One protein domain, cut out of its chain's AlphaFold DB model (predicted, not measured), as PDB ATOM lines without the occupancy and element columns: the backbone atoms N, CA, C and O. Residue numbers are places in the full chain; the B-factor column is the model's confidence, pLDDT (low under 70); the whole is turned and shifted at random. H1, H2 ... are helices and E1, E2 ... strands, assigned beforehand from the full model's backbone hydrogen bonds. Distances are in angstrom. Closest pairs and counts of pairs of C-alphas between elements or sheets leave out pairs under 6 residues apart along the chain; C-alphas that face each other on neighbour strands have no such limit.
ATOM      1  N   THR A 124     -10.784 -43.272  32.281       71.31
ATOM      2  CA  THR A 124     -10.732 -43.486  30.830       71.31
ATOM      3  C   THR A 124     -11.770 -44.503  30.369       71.31
ATOM      4  O   THR A 124     -12.589 -44.180  29.514       71.31
ATOM      5  N   ARG A 125     -11.825 -45.691  30.986       73.69
ATOM      6  CA  ARG A 125     -12.825 -46.727  30.673       73.69
ATOM      7  C   ARG A 125     -14.254 -46.192  30.825       73.69
ATOM      8  O   ARG A 125     -15.069 -46.346  29.916       73.69
ATOM      9  N   LYS A 126     -14.544 -45.500  31.935       70.06
ATOM     10  CA  LYS A 126     -15.846 -44.860  32.192       70.06
ATOM     11  C   LYS A 126     -16.168 -43.800  31.143       70.06
ATOM     12  O   LYS A 126     -17.283 -43.776  30.631       70.06
ATOM     13  N   ALA A 127     -15.215 -42.929  30.824       70.19
ATOM     14  CA  ALA A 127     -15.414 -41.880  29.834       70.19
ATOM     15  C   ALA A 127     -15.698 -42.457  28.440       70.19
ATOM     16  O   ALA A 127     -16.627 -41.989  27.787       70.19
ATOM     17  N   VAL A 128     -14.974 -43.503  28.020       83.44
ATOM     18  CA  VAL A 128     -15.211 -44.175  26.732       83.44
ATOM     19  C   VAL A 128     -16.600 -44.809  26.726       83.44
ATOM     20  O   VAL A 128     -17.379 -44.560  25.812       83.44
ATOM     21  N   ARG A 129     -16.968 -45.562  27.768       81.25
ATOM     22  CA  ARG A 129     -18.293 -46.196  27.840       81.25
ATOM     23  C   ARG A 129     -19.443 -45.200  27.849       81.25
ATOM     24  O   ARG A 129     -20.396 -45.394  27.104       81.25
ATOM     25  N   ILE A 130     -19.360 -44.138  28.653       75.31
ATOM     26  CA  ILE A 130     -20.383 -43.083  28.685       75.31
ATOM     27  C   ILE A 130     -20.489 -42.405  27.321       75.31
ATOM     28  O   ILE A 130     -21.597 -42.131  26.865       75.31
ATOM     29  N   TYR A 131     -19.358 -42.134  26.668       83.00
ATOM     30  CA  TYR A 131     -19.352 -41.546  25.334       83.00
ATOM     31  C   TYR A 131     -20.058 -42.459  24.322       83.00
ATOM     32  O   TYR A 131     -20.983 -42.005  23.655       83.00
ATOM     33  N   LEU A 132     -19.716 -43.749  24.278       84.75
ATOM     34  CA  LEU A 132     -20.371 -44.724  23.399       84.75
ATOM     35  C   LEU A 132     -21.871 -44.863  23.703       84.75
ATOM     36  O   LEU A 132     -22.684 -44.876  22.790       84.75
ATOM     37  N   GLN A 133     -22.259 -44.906  24.982       78.62
ATOM     38  CA  GLN A 133     -23.667 -44.969  25.400       78.62
ATOM     39  C   GLN A 133     -24.473 -43.731  24.990       78.62
ATOM     40  O   GLN A 133     -25.657 -43.845  24.697       78.62
ATOM     41  N   ARG A 134     -23.857 -42.545  24.985       74.69
ATOM     42  CA  ARG A 134     -24.506 -41.299  24.548       74.69
ATOM     43  C   ARG A 134     -24.594 -41.162  23.029       74.69
ATOM     44  O   ARG A 134     -25.364 -40.332  22.570       74.69
ATOM     45  N   ASN A 135     -23.812 -41.946  22.293       84.12
ATOM     46  CA  ASN A 135     -23.717 -41.912  20.834       84.12
ATOM     47  C   ASN A 135     -24.093 -43.282  20.231       84.12
ATOM     48  O   ASN A 135     -23.433 -43.771  19.316       84.12
ATOM     49  N   GLN A 136     -25.120 -43.941  20.779       83.12
ATOM     50  CA  GLN A 136     -25.600 -45.250  20.298       83.12
ATOM     51  C   GLN A 136     -26.177 -45.197  18.876       83.12
ATOM     52  O   GLN A 136     -26.256 -46.219  18.205       83.12
ATOM     53  N   ASP A 137     -26.565 -44.010  18.414       84.12
ATOM     54  CA  ASP A 137     -26.938 -43.711  17.031       84.12
ATOM     55  C   ASP A 137     -25.750 -43.818  16.062       84.12
ATOM     56  O   ASP A 137     -25.947 -44.081  14.879       84.12
ATOM     57  N   LYS A 138     -24.519 -43.648  16.563       88.25
ATOM     58  CA  LYS A 138     -23.283 -43.701  15.770       88.25
ATOM     59  C   LYS A 138     -22.491 -44.982  15.965       88.25
ATOM     60  O   LYS A 138     -21.834 -45.424  15.027       88.25
ATOM     61  N   TYR A 139     -22.526 -45.566  17.162       90.75
ATOM     62  CA  TYR A 139     -21.729 -46.738  17.511       90.75
ATOM     63  C   TYR A 139     -22.608 -47.919  17.902       90.75
ATOM     64  O   TYR A 139     -23.447 -47.817  18.798       90.75
ATOM     65  N   GLN A 140     -22.334 -49.072  17.303       88.12
ATOM     66  CA  GLN A 140     -22.989 -50.328  17.635       88.12
ATOM     67  C   GLN A 140     -22.012 -51.267  18.345       88.12
ATOM     68  O   GLN A 140     -20.844 -51.369  17.968       88.12
ATOM     69  N   LYS A 141     -22.506 -51.973  19.369       87.38
ATOM     70  CA  LYS A 141     -21.804 -53.104  19.982       87.38
ATOM     71  C   LYS A 141     -22.271 -54.407  19.343       87.38
ATOM     72  O   LYS A 141     -23.476 -54.650  19.283       87.38
ATOM     73  N   ILE A 142     -21.336 -55.243  18.907       85.75
ATOM     74  CA  ILE A 142     -21.606 -56.574  18.348       85.75
ATOM     75  C   ILE A 142     -20.750 -57.600  19.082       85.75
ATOM     76  O   ILE A 142     -19.571 -57.366  19.338       85.75
ATOM     77  N   SER A 143     -21.346 -58.742  19.415       82.81
ATOM     78  CA  SER A 143     -20.616 -59.888  19.951       82.81
ATOM     79  C   SER A 143     -20.290 -60.858  18.816       82.81
ATOM     80  O   SER A 143     -21.188 -61.290  18.094       82.81
ATOM     81  N   HIS A 144     -19.016 -61.206  18.668       80.44
ATOM     82  CA  HIS A 144     -18.527 -62.140  17.657       80.44
ATOM     83  C   HIS A 144     -17.425 -63.009  18.276       80.44
ATOM     84  O   HIS A 144     -16.548 -62.484  18.953       80.44
ATOM     85  N   HIS A 145     -17.512 -64.336  18.128       80.56
ATOM     86  CA  HIS A 145     -16.599 -65.299  18.770       80.56
ATOM     87  C   HIS A 145     -16.328 -65.038  20.270       80.56
ATOM     88  O   HIS A 145     -15.197 -65.140  20.733       80.56
ATOM     89  N   ASN A 146     -17.381 -64.734  21.043       76.19
ATOM     90  CA  ASN A 146     -17.330 -64.406  22.481       76.19
ATOM     91  C   ASN A 146     -16.567 -63.121  22.845       76.19
ATOM     92  O   ASN A 146     -16.363 -62.840  24.025       76.19
ATOM     93  N   GLU A 147     -16.200 -62.308  21.861       77.38
ATOM     94  CA  GLU A 147     -15.580 -61.007  22.074       77.38
ATOM     95  C   GLU A 147     -16.556 -59.886  21.715       77.38
ATOM     96  O   GLU A 147     -17.404 -60.023  20.828       77.38
ATOM     97  N   ASN A 148     -16.441 -58.757  22.417       80.19
ATOM     98  CA  ASN A 148     -17.272 -57.583  22.176       80.19
ATOM     99  C   ASN A 148     -16.524 -56.581  21.299       80.19
ATOM    100  O   ASN A 148     -15.469 -56.067  21.677       80.19
ATOM    101  N   TYR A 149     -17.117 -56.281  20.152       89.19
ATOM    102  CA  TYR A 149     -16.632 -55.327  19.171       89.19
ATOM    103  C   TYR A 149     -17.497 -54.073  19.165       89.19
ATOM    104  O   TYR A 149     -18.696 -54.115  19.447       89.19
ATOM    105  N   ILE A 150     -16.877 -52.953  18.817       91.19
ATOM    106  CA  ILE A 150     -17.524 -51.665  18.594       91.19
ATOM    107  C   ILE A 150     -17.239 -51.255  17.150       91.19
ATOM    108  O   ILE A 150     -16.103 -51.359  16.691       91.19
ATOM    109  N   LEU A 151     -18.264 -50.790  16.448       90.56
ATOM    110  CA  LEU A 151     -18.211 -50.369  15.049       90.56
ATOM    111  C   LEU A 151     -19.081 -49.126  14.842       90.56
ATOM    112  O   LEU A 151     -19.961 -48.838  15.657       90.56
ATOM    113  N   LEU A 152     -18.855 -48.411  13.738       89.94
ATOM    114  CA  LEU A 152     -19.771 -47.368  13.282       89.94
ATOM    115  C   LEU A 152     -21.037 -47.994  12.693       89.94
ATOM    116  O   LEU A 152     -20.946 -48.935  11.908       89.94
ATOM    117  N   VAL A 153     -22.195 -47.427  13.022       84.00
ATOM    118  CA  VAL A 153     -23.504 -47.849  12.493       84.00
ATOM    119  C   VAL A 153     -23.562 -47.734  10.965       84.00
ATOM    120  O   VAL A 153     -24.206 -48.543  10.312       84.00
ATOM    121  N   GLU A 154     -22.847 -46.771  10.376       79.00
ATOM    122  CA  GLU A 154     -22.799 -46.557   8.921       79.00
ATOM    123  C   GLU A 154     -21.951 -47.608   8.171       79.00
ATOM    124  O   GLU A 154     -22.059 -47.735   6.950       79.00
ATOM    125  N   ASN A 155     -21.128 -48.393   8.878       75.25
ATOM    126  CA  ASN A 155     -20.320 -49.449   8.270       75.25
ATOM    127  C   ASN A 155     -21.150 -50.732   8.120       75.25
ATOM    128  O   ASN A 155     -21.133 -51.604   8.987       75.25
ATOM    129  N   ASN A 156     -21.840 -50.861   6.984       59.28
ATOM    130  CA  ASN A 156     -22.606 -52.063   6.625       59.28
ATOM    131  C   ASN A 156     -21.722 -53.250   6.186       59.28
ATOM    132  O   ASN A 156     -22.179 -54.390   6.189       59.28
ATOM    133  N   GLU A 157     -20.462 -52.993   5.833       62.69
ATOM    134  CA  GLU A 157     -19.471 -54.011   5.475       62.69
ATOM    135  C   GLU A 157     -18.417 -54.101   6.582       62.69
ATOM    136  O   GLU A 157     -17.489 -53.288   6.639       62.69
ATOM    137  N   ASN A 158     -18.572 -55.080   7.476       69.50
ATOM    138  CA  ASN A 158     -17.541 -55.447   8.441       69.50
ATOM    139  C   ASN A 158     -17.126 -56.887   8.197       69.50
ATOM    140  O   ASN A 158     -17.921 -57.810   8.364       69.50
ATOM    141  N   ASP A 159     -15.866 -57.050   7.828       81.06
ATOM    142  CA  ASP A 159     -15.205 -58.338   7.835       81.06
ATOM    143  C   ASP A 159     -14.520 -58.514   9.197       81.06
ATOM    144  O   ASP A 159     -13.549 -57.822   9.515       81.06
ATOM    145  N   PHE A 160     -15.092 -59.376  10.038       82.75
ATOM    146  CA  PHE A 160     -14.535 -59.701  11.353       82.75
ATOM    147  C   PHE A 160     -13.363 -60.690  11.265       82.75
ATOM    148  O   PHE A 160     -12.616 -60.799  12.236       82.75
ATOM    149  N   ASP A 161     -13.178 -61.351  10.116       81.44
ATOM    150  CA  ASP A 161     -12.053 -62.255   9.860       81.44
ATOM    151  C   ASP A 161     -10.800 -61.489   9.396       81.44
ATOM    152  O   ASP A 161      -9.684 -62.010   9.448       81.44
ATOM    153  N   SER A 162     -10.966 -60.229   8.978       85.19
ATOM    154  CA  SER A 162      -9.862 -59.319   8.673       85.19
ATOM    155  C   SER A 162      -9.027 -58.993   9.918       85.19
ATOM    156  O   SER A 162      -9.530 -58.880  11.038       85.19
ATOM    157  N   GLU A 163      -7.728 -58.759   9.719       87.62
ATOM    158  CA  GLU A 163      -6.816 -58.393  10.804       87.62
ATOM    159  C   GLU A 163      -7.218 -57.067  11.468       87.62
ATOM    160  O   GLU A 163      -7.705 -56.138  10.817       87.62
ATOM    161  N   GLN A 164      -6.984 -56.948  12.778       85.88
ATOM    162  CA  GLN A 164      -7.166 -55.672  13.465       85.88
ATOM    163  C   GLN A 164      -6.039 -54.706  13.144       85.88
ATOM    164  O   GLN A 164      -4.877 -55.095  13.037       85.88
ATOM    165  N   PHE A 165      -6.389 -53.424  13.077       87.69
ATOM    166  CA  PHE A 165      -5.400 -52.374  12.901       87.69
ATOM    167  C   PHE A 165      -4.359 -52.419  14.038       87.69
ATOM    168  O   PHE A 165      -4.765 -52.441  15.209       87.69
ATOM    169  N   PRO A 166      -3.045 -52.418  13.739       87.44
ATOM    170  CA  PRO A 166      -2.006 -52.561  14.755       87.44
ATOM    171  C   PRO A 166      -2.018 -51.440  15.818       87.44
ATOM    172  O   PRO A 166      -2.158 -50.264  15.466       87.44
ATOM    173  N   PRO A 167      -1.834 -51.753  17.117       80.94
ATOM    174  CA  PRO A 167      -1.969 -50.778  18.212       80.94
ATOM    175  C   PRO A 167      -1.027 -49.592  18.122       80.94
ATOM    176  O   PRO A 167      -1.414 -48.445  18.354       80.94
ATOM    177  N   GLU A 168       0.228 -49.878  17.820       81.25
ATOM    178  CA  GLU A 168       1.302 -48.902  17.775       81.25
ATOM    179  C   GLU A 168       1.129 -47.961  16.578       81.25
ATOM    180  O   GLU A 168       1.330 -46.754  16.719       81.25
ATOM    181  N   GLU A 169       0.680 -48.495  15.439       85.00
ATOM    182  CA  GLU A 169       0.362 -47.717  14.240       85.00
ATOM    183  C   GLU A 169      -0.876 -46.843  14.463       85.00
ATOM    184  O   GLU A 169      -0.860 -45.658  14.139       85.00
ATOM    185  N   LEU A 170      -1.926 -47.380  15.100       85.38
ATOM    186  CA  LEU A 170      -3.142 -46.622  15.406       85.38
ATOM    187  C   LEU A 170      -2.831 -45.434  16.317       85.38
ATOM    188  O   LEU A 170      -3.288 -44.317  16.087       85.38
ATOM    189  N   LEU A 171      -2.020 -45.671  17.351       81.88
ATOM    190  CA  LEU A 171      -1.551 -44.623  18.249       81.88
ATOM    191  C   LEU A 171      -0.733 -43.575  17.500       81.88
ATOM    192  O   LEU A 171      -0.958 -42.383  17.698       81.88
ATOM    193  N   PHE A 172       0.199 -44.001  16.648       83.06
ATOM    194  CA  PHE A 172       1.001 -43.093  15.835       83.06
ATOM    195  C   PHE A 172       0.121 -42.180  14.968       83.06
ATOM    196  O   PHE A 172       0.276 -40.961  15.028       83.06
ATOM    197  N   GLU A 173      -0.856 -42.743  14.258       81.81
ATOM    198  CA  GLU A 173      -1.814 -42.000  13.429       81.81
ATOM    199  C   GLU A 173      -2.647 -40.997  14.246       81.81
ATOM    200  O   GLU A 173      -2.817 -39.842  13.843       81.81
ATOM    201  N   ILE A 174      -3.113 -41.385  15.441       81.56
ATOM    202  CA  ILE A 174      -3.827 -40.479  16.360       81.56
ATOM    203  C   ILE A 174      -2.940 -39.288  16.755       81.56
ATOM    204  O   ILE A 174      -3.408 -38.148  16.770       81.56
ATOM    205  N   PHE A 175      -1.660 -39.526  17.064       75.31
ATOM    206  CA  PHE A 175      -0.735 -38.470  17.487       75.31
ATOM    207  C   PHE A 175      -0.301 -37.553  16.336       75.31
ATOM    208  O   PHE A 175      -0.135 -36.348  16.538       75.31
ATOM    209  N   MET A 176      -0.144 -38.093  15.126       73.12
ATOM    210  CA  MET A 176       0.302 -37.333  13.953       73.12
ATOM    211  C   MET A 176      -0.687 -36.252  13.516       73.12
ATOM    212  O   MET A 176      -0.279 -35.233  12.958       73.12
ATOM    213  N   LYS A 177      -1.974 -36.409  13.831       67.00
ATOM    214  CA  LYS A 177      -3.003 -35.424  13.480       67.00
ATOM    215  C   LYS A 177      -2.975 -34.122  14.312       67.00
ATOM    216  O   LYS A 177      -3.808 -33.252  14.083       67.00
ATOM    217  N   LYS A 178      -1.997 -33.934  15.219       54.53
ATOM    218  CA  LYS A 178      -1.743 -32.688  15.988       54.53
ATOM    219  C   LYS A 178      -2.981 -32.111  16.698       54.53
ATOM    220  O   LYS A 178      -3.187 -30.898  16.730       54.53
ATOM    221  N   TYR A 179      -3.811 -32.962  17.293       53.69
ATOM    222  CA  TYR A 179      -4.938 -32.487  18.089       53.69
ATOM    223  C   TYR A 179      -4.434 -31.994  19.450       53.69
ATOM    224  O   TYR A 179      -4.036 -32.772  20.311       53.69
ATOM    225  N   ASN A 180      -4.428 -30.670  19.639       45.38
ATOM    226  CA  ASN A 180      -3.972 -30.003  20.869       45.38
ATOM    227  C   ASN A 180      -4.828 -30.347  22.106       45.38
ATOM    228  O   ASN A 180      -4.474 -30.004  23.237       45.38
ATOM    229  N   HIS A 181      -5.953 -31.031  21.903       51.97
ATOM    230  CA  HIS A 181      -6.843 -31.511  22.941       51.97
ATOM    231  C   HIS A 181      -7.003 -33.028  22.789       51.97
ATOM    232  O   HIS A 181      -7.264 -33.533  21.707       51.97
ATOM    233  N   PHE A 182      -6.769 -33.762  23.878       61.38
ATOM    234  CA  PHE A 182      -7.053 -35.196  23.954       61.38
ATOM    235  C   PHE A 182      -8.260 -35.374  24.867       61.38
ATOM    236  O   PHE A 182      -8.121 -35.691  26.058       61.38
ATOM    237  N   PHE A 183      -9.446 -35.088  24.333       71.12
ATOM    238  CA  PHE A 183     -10.690 -35.510  24.960       71.12
ATOM    239  C   PHE A 183     -11.016 -36.941  24.537       71.12
ATOM    240  O   PHE A 183     -10.759 -37.349  23.409       71.12
ATOM    241  N   VAL A 184     -11.602 -37.721  25.447       76.88
ATOM    242  CA  VAL A 184     -11.948 -39.124  25.168       76.88
ATOM    243  C   VAL A 184     -12.863 -39.249  23.947       76.88
ATOM    244  O   VAL A 184     -12.660 -40.150  23.143       76.88
ATOM    245  N   SER A 185     -13.812 -38.325  23.773       81.06
ATOM    246  CA  SER A 185     -14.672 -38.256  22.588       81.06
ATOM    247  C   SER A 185     -13.870 -38.127  21.294       81.06
ATOM    248  O   SER A 185     -14.071 -38.915  20.381       81.06
ATOM    249  N   GLU A 186     -12.915 -37.198  21.243       82.06
ATOM    250  CA  GLU A 186     -12.096 -36.945  20.052       82.06
ATOM    251  C   GLU A 186     -11.178 -38.127  19.741       82.06
ATOM    252  O   GLU A 186     -10.998 -38.482  18.580       82.06
ATOM    253  N   VAL A 187     -10.594 -38.765  20.762       85.69
ATOM    254  CA  VAL A 187      -9.747 -39.948  20.554       85.69
ATOM    255  C   VAL A 187     -10.577 -41.105  19.998       85.69
ATOM    256  O   VAL A 187     -10.149 -41.748  19.044       85.69
ATOM    257  N   VAL A 188     -11.768 -41.349  20.553       89.81
ATOM    258  CA  VAL A 188     -12.674 -42.396  20.060       89.81
ATOM    259  C   VAL A 188     -13.112 -42.097  18.623       89.81
ATOM    260  O   VAL A 188     -12.969 -42.964  17.767       89.81
ATOM    261  N   GLU A 189     -13.561 -40.876  18.325       88.94
ATOM    262  CA  GLU A 189     -13.945 -40.469  16.962       88.94
ATOM    263  C   GLU A 189     -12.799 -40.666  15.969       88.94
ATOM    264  O   GLU A 189     -12.985 -41.252  14.904       88.94
ATOM    265  N   ASN A 190     -11.588 -40.245  16.336       86.81
ATOM    266  CA  ASN A 190     -10.419 -40.386  15.479       86.81
ATOM    267  C   ASN A 190     -10.046 -41.840  15.207       86.81
ATOM    268  O   ASN A 190      -9.684 -42.149  14.074       86.81
ATOM    269  N   ILE A 191     -10.157 -42.726  16.203       91.06
ATOM    270  CA  ILE A 191      -9.953 -44.166  16.006       91.06
ATOM    271  C   ILE A 191     -10.889 -44.666  14.908       91.06
ATOM    272  O   ILE A 191     -10.429 -45.266  13.941       91.06
ATOM    273  N   PHE A 192     -12.183 -44.357  14.995       91.00
ATOM    274  CA  PHE A 192     -13.151 -44.825  14.004       91.00
ATOM    275  C   PHE A 192     -12.992 -44.161  12.629       91.00
ATOM    276  O   PHE A 192     -13.208 -44.828  11.618       91.00
ATOM    277  N   ILE A 193     -12.540 -42.903  12.560       88.44
ATOM    278  CA  ILE A 193     -12.152 -42.257  11.293       88.44
ATOM    279  C   ILE A 193     -10.965 -42.986  10.658       88.44
ATOM    280  O   ILE A 193     -10.977 -43.242   9.455       88.44
ATOM    281  N   ILE A 194      -9.932 -43.314  11.443       88.50
ATOM    282  CA  ILE A 194      -8.754 -44.035  10.949       88.50
ATOM    283  C   ILE A 194      -9.190 -45.394  10.418       88.50
ATOM    284  O   ILE A 194      -8.935 -45.663   9.252       88.50
ATOM    285  N   LEU A 195      -9.898 -46.191  11.225       89.25
ATOM    286  CA  LEU A 195     -10.373 -47.526  10.850       89.25
ATOM    287  C   LEU A 195     -11.229 -47.504   9.576       89.25
ATOM    288  O   LEU A 195     -11.027 -48.326   8.688       89.25
ATOM    289  N   SER A 196     -12.139 -46.536   9.441       86.25
ATOM    290  CA  SER A 196     -13.045 -46.453   8.283       86.25
ATOM    291  C   SER A 196     -12.332 -46.119   6.972       86.25
ATOM    292  O   SER A 196     -12.814 -46.498   5.905       86.25
ATOM    293  N   ASN A 197     -11.173 -45.461   7.043       85.75
ATOM    294  CA  ASN A 197     -10.350 -45.140   5.877       85.75
ATOM    295  C   ASN A 197      -9.435 -46.299   5.438       85.75
ATOM    296  O   ASN A 197      -8.728 -46.165   4.440       85.75
ATOM    297  N   GLN A 198      -9.426 -47.427   6.157       82.56
ATOM    298  CA  GLN A 198      -8.588 -48.580   5.827       82.56
ATOM    299  C   GLN A 198      -9.367 -49.619   5.030       82.56
ATOM    300  O   GLN A 198     -10.437 -50.067   5.435       82.56
ATOM    301  N   CYS A 199      -8.799 -50.050   3.905       78.94
ATOM    302  CA  CYS A 199      -9.427 -51.060   3.049       78.94
ATOM    303  C   CYS A 199      -9.091 -52.506   3.444       78.94
ATOM    304  O   CYS A 199      -9.784 -53.413   3.003       78.94
ATOM    305  N   LYS A 200      -8.011 -52.734   4.204       84.06
ATOM    306  CA  LYS A 200      -7.456 -54.079   4.468       84.06
ATOM    307  C   LYS A 200      -7.691 -54.602   5.884       84.06
ATOM    308  O   LYS A 200      -7.401 -55.761   6.143       84.06
ATOM    309  N   PHE A 201      -8.137 -53.744   6.795       86.38
ATOM    310  CA  PHE A 201      -8.244 -54.062   8.214       86.38
ATOM    311  C   PHE A 201      -9.701 -54.097   8.656       86.38
ATOM    312  O   PHE A 201     -10.558 -53.428   8.072       86.38
ATOM    313  N   CYS A 202      -9.956 -54.838   9.732       84.75
ATOM    314  CA  CYS A 202     -11.242 -54.843  10.399       84.75
ATOM    315  C   CYS A 202     -11.607 -53.415  10.827       84.75
ATOM    316  O   CYS A 202     -10.853 -52.741  11.534       84.75
ATOM    317  N   LYS A 203     -12.786 -52.954  10.403       88.75
ATOM    318  CA  LYS A 203     -13.309 -51.627  10.763       88.75
ATOM    319  C   LYS A 203     -13.963 -51.606  12.147       88.75
ATOM    320  O   LYS A 203     -14.322 -50.537  12.644       88.75
ATOM    321  N   ALA A 204     -14.109 -52.775  12.772       89.44
ATOM    322  CA  ALA A 204     -14.547 -52.926  14.146       89.44
ATOM    323  C   ALA A 204     -13.338 -53.053  15.084       89.44
ATOM    324  O   ALA A 204     -12.298 -53.606  14.728       89.44
ATOM    325  N   ILE A 205     -13.483 -52.570  16.314       90.19
ATOM    326  CA  ILE A 205     -12.437 -52.633  17.337       90.19
ATOM    327  C   ILE A 205     -12.960 -53.350  18.580       90.19
ATOM    328  O   ILE A 205     -14.085 -53.108  19.016       90.19
ATOM    329  N   LYS A 206     -12.145 -54.230  19.172       87.94
ATOM    330  CA  LYS A 206     -12.475 -54.865  20.458       87.94
ATOM    331  C   LYS A 206     -12.642 -53.798  21.541       87.94
ATOM    332  O   LYS A 206     -11.855 -52.855  21.608       87.94
ATOM    333  N   GLU A 207     -13.626 -53.961  22.421       83.25
ATOM    334  CA  GLU A 207     -13.909 -52.996  23.494       83.25
ATOM    335  C   GLU A 207     -12.691 -52.784  24.417       83.25
ATOM    336  O   GLU A 207     -12.291 -51.644  24.664       83.25
ATOM    337  N   ASP A 208     -12.033 -53.862  24.843       76.19
ATOM    338  CA  ASP A 208     -10.842 -53.770  25.701       76.19
ATOM    339  C   ASP A 208      -9.649 -53.138  24.983       76.19
ATOM    340  O   ASP A 208      -8.850 -52.401  25.572       76.19
ATOM    341  N   TYR A 209      -9.563 -53.373  23.677       84.56
ATOM    342  CA  TYR A 209      -8.521 -52.802  22.848       84.56
ATOM    343  C   TYR A 209      -8.702 -51.288  22.687       84.56
ATOM    344  O   TYR A 209      -7.760 -50.528  22.918       84.56
ATOM    345  N   LEU A 210      -9.931 -50.833  22.425       88.69
ATOM    346  CA  LEU A 210     -10.284 -49.414  22.409       88.69
ATOM    347  C   LEU A 210      -9.890 -48.722  23.723       88.69
ATOM    348  O   LEU A 210      -9.264 -47.661  23.701       88.69
ATOM    349  N   PHE A 211     -10.198 -49.327  24.875       84.00
ATOM    350  CA  PHE A 211      -9.818 -48.755  26.171       84.00
ATOM    351  C   PHE A 211      -8.307 -48.615  26.334       84.00
ATOM    352  O   PHE A 211      -7.838 -47.579  26.812       84.00
ATOM    353  N   SER A 212      -7.548 -49.630  25.924       80.69
ATOM    354  CA  SER A 212      -6.085 -49.619  25.989       80.69
ATOM    355  C   SER A 212      -5.488 -48.476  25.162       80.69
ATOM    356  O   SER A 212      -4.634 -47.735  25.656       80.69
ATOM    357  N   ILE A 213      -5.988 -48.265  23.939       85.06
ATOM    358  CA  ILE A 213      -5.527 -47.187  23.052       85.06
ATOM    359  C   ILE A 213      -5.842 -45.810  23.640       85.06
ATOM    360  O   ILE A 213      -4.950 -44.966  23.739       85.06
ATOM    361  N   VAL A 214      -7.074 -45.588  24.111       85.06
ATOM    362  CA  VAL A 214      -7.464 -44.297  24.705       85.06
ATOM    363  C   VAL A 214      -6.659 -44.012  25.979       85.06
ATOM    364  O   VAL A 214      -6.232 -42.878  26.199       85.06
ATOM    365  N   LYS A 215      -6.389 -45.035  26.800       81.00
ATOM    366  CA  LYS A 215      -5.554 -44.904  28.003       81.00
ATOM    367  C   LYS A 215      -4.128 -44.491  27.643       81.00
ATOM    368  O   LYS A 215      -3.642 -43.503  28.184       81.00
ATOM    369  N   LYS A 216      -3.487 -45.194  26.701       78.75
ATOM    370  CA  LYS A 216      -2.128 -44.872  26.228       78.75
ATOM    371  C   LYS A 216      -2.053 -43.453  25.648       78.75
ATOM    372  O   LYS A 216      -1.095 -42.731  25.921       78.75
ATOM    373  N   ALA A 217      -3.077 -43.022  24.906       78.31
ATOM    374  CA  ALA A 217      -3.181 -41.651  24.407       78.31
ATOM    375  C   ALA A 217      -3.248 -40.618  25.546       78.31
ATOM    376  O   ALA A 217      -2.540 -39.611  25.528       78.31
ATOM    377  N   TYR A 218      -4.051 -40.895  26.574       72.69
ATOM    378  CA  TYR A 218      -4.217 -40.017  27.730       72.69
ATOM    379  C   TYR A 218      -2.969 -39.947  28.628       72.69
ATOM    380  O   TYR A 218      -2.600 -38.865  29.090       72.69
ATOM    381  N   GLU A 219      -2.292 -41.076  28.856       73.31
ATOM    382  CA  GLU A 219      -1.043 -41.151  29.629       73.31
ATOM    383  C   GLU A 219       0.075 -40.347  28.958       73.31
ATOM    384  O   GLU A 219       0.748 -39.556  29.624       73.31
ATOM    385  N   ARG A 220       0.215 -40.454  27.630       69.94
ATOM    386  CA  ARG A 220       1.228 -39.704  26.874       69.94
ATOM    387  C   ARG A 220       1.035 -38.189  26.988       69.94
ATOM    388  O   ARG A 220       2.005 -37.481  27.240       69.94
ATOM    389  N   ARG A 221      -0.212 -37.697  26.941       67.06
ATOM    390  CA  ARG A 221      -0.530 -36.276  27.186       67.06
ATOM    391  C   ARG A 221      -0.018 -35.799  28.540       67.06
ATOM    392  O   ARG A 221       0.470 -34.681  28.658       67.06
ATOM    393  N   LEU A 222      -0.199 -36.598  29.586       60.34
ATOM    394  CA  LEU A 222       0.233 -36.199  30.922       60.34
ATOM    395  C   LEU A 222       1.748 -36.137  31.015       60.34
ATOM    396  O   LEU A 222       2.260 -35.180  31.581       60.34
ATOM    397  N   SER A 223       2.452 -37.092  30.408       59.56
ATOM    398  CA  SER A 223       3.908 -37.036  30.288       59.56
ATOM    399  C   SER A 223       4.378 -35.796  29.519       59.56
ATOM    400  O   SER A 223       5.307 -35.130  29.969       59.56
ATOM    401  N   ASP A 224       3.715 -35.437  28.416       60.44
ATOM    402  CA  ASP A 224       4.062 -34.250  27.625       60.44
ATOM    403  C   ASP A 224       3.752 -32.950  28.387       60.44
ATOM    404  O   ASP A 224       4.606 -32.074  28.485       60.44
ATOM    405  N   ASN A 225       2.590 -32.842  29.037       52.53
ATOM    406  CA  ASN A 225       2.250 -31.696  29.891       52.53
ATOM    407  C   ASN A 225       3.192 -31.549  31.094       52.53
ATOM    408  O   ASN A 225       3.441 -30.427  31.533       52.53
ATOM    409  N   ILE A 226       3.705 -32.650  31.650       50.00
ATOM    410  CA  ILE A 226       4.726 -32.606  32.703       50.00
ATOM    411  C   ILE A 226       6.044 -32.080  32.125       50.00
ATOM    412  O   ILE A 226       6.613 -31.168  32.712       50.00
ATOM    413  N   LYS A 227       6.490 -32.567  30.958       52.06
ATOM    414  CA  LYS A 227       7.708 -32.077  30.285       52.06
ATOM    415  C   LYS A 227       7.634 -30.596  29.896       52.06
ATOM    416  O   LYS A 227       8.636 -29.900  29.990       52.06
ATOM    417  N   TYR A 228       6.464 -30.107  29.480       50.09
ATOM    418  CA  TYR A 228       6.267 -28.697  29.124       50.09
ATOM    419  C   TYR A 228       6.133 -27.770  30.345       50.09
ATOM    420  O   TYR A 228       6.583 -26.630  30.282       50.09
ATOM    421  N   ASN A 229       5.535 -28.231  31.451       38.59
ATOM    422  CA  ASN A 229       5.372 -27.420  32.671       38.59
ATOM    423  C   ASN A 229       6.552 -27.529  33.647       38.59
ATOM    424  O   ASN A 229       6.736 -26.660  34.498       38.59
ATOM    425  N   TYR A 230       7.348 -28.584  33.524       40.03
ATOM    426  CA  TYR A 230       8.624 -28.770  34.198       40.03
ATOM    427  C   TYR A 230       9.668 -29.089  33.129       40.03
ATOM    428  O   TYR A 230      10.105 -30.241  33.039       40.03
TER     429      TYR A 230
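AT A GLANCE: This is residues 124 to 230 of the 236 residues of an uncharacterized protein of Ignavibacteriae bacterium (UniProt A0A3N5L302). A two-strand hairpin, E1 and E2, sits at one end of a small body of crossed helices, with H3 in its middle and H1 and H2 on opposite sides of H3 and H4. The long helix H4 starts beside E2, crosses the other three helices and sticks out at the far end with residues 222 to 229. The printed part has 107 residues, in the order H1 E1 E2 H2 H3 H4; the sheet E1 - E2 is antiparallel, and the class is mostly helix. It is compact, with a radius of gyration of the C-alphas of 14.1 A and spans of 47 by 28 by 23 A.

IN THESE COORDINATES: Find C-alpha 139 at (-21.729, -46.738, 17.511), where E1 begins; it runs to 144, 15.7 A, and E2 covers residues 147 to 152, 16.8 A. H4, residues 207 to 229, measures 33.3 A and ends at C-alpha 229, (5.372, -27.420, 32.671). H3 is residues 184 to 196, 18.4 A; H1 is 124 to 134, 15.3 A; H2 is 167 to 176, 14.3 A.

HOW THE PARTS SIT: In the hairpin, look at N 142 and O 149, 2.9 A apart, within hydrogen-bond range. Residues 149 to 150 of E2 also pair, antiparallel, with residues 205 to 206. H4 touches H3 at Val 214 and Val 187, their closest C-alphas, 6.4 A apart, at a steep tilt of 57 degrees, opposite ways. H4 touches H1 with residues 211 to 215 alone, closest C-alphas Phe 211 and Arg 125, 5.8 A, and H2 with 213 to 217 alone, closest Ile 213 and Leu 171, 6.7 A. H1 and H2 are apart. In H1, H2, H3 and H4 every O i to N i+4 pair is within hydrogen-bond range.

THE WHOLE: The C-alphas of Asn 156 and Tyr 230 are farthest apart, 47.7 A. The printed part has no cut; the link E2 to H2 is long, 14 residues. The pLDDT is under 70 at residues 156 to 158, 177 to 182 and 220 to 230.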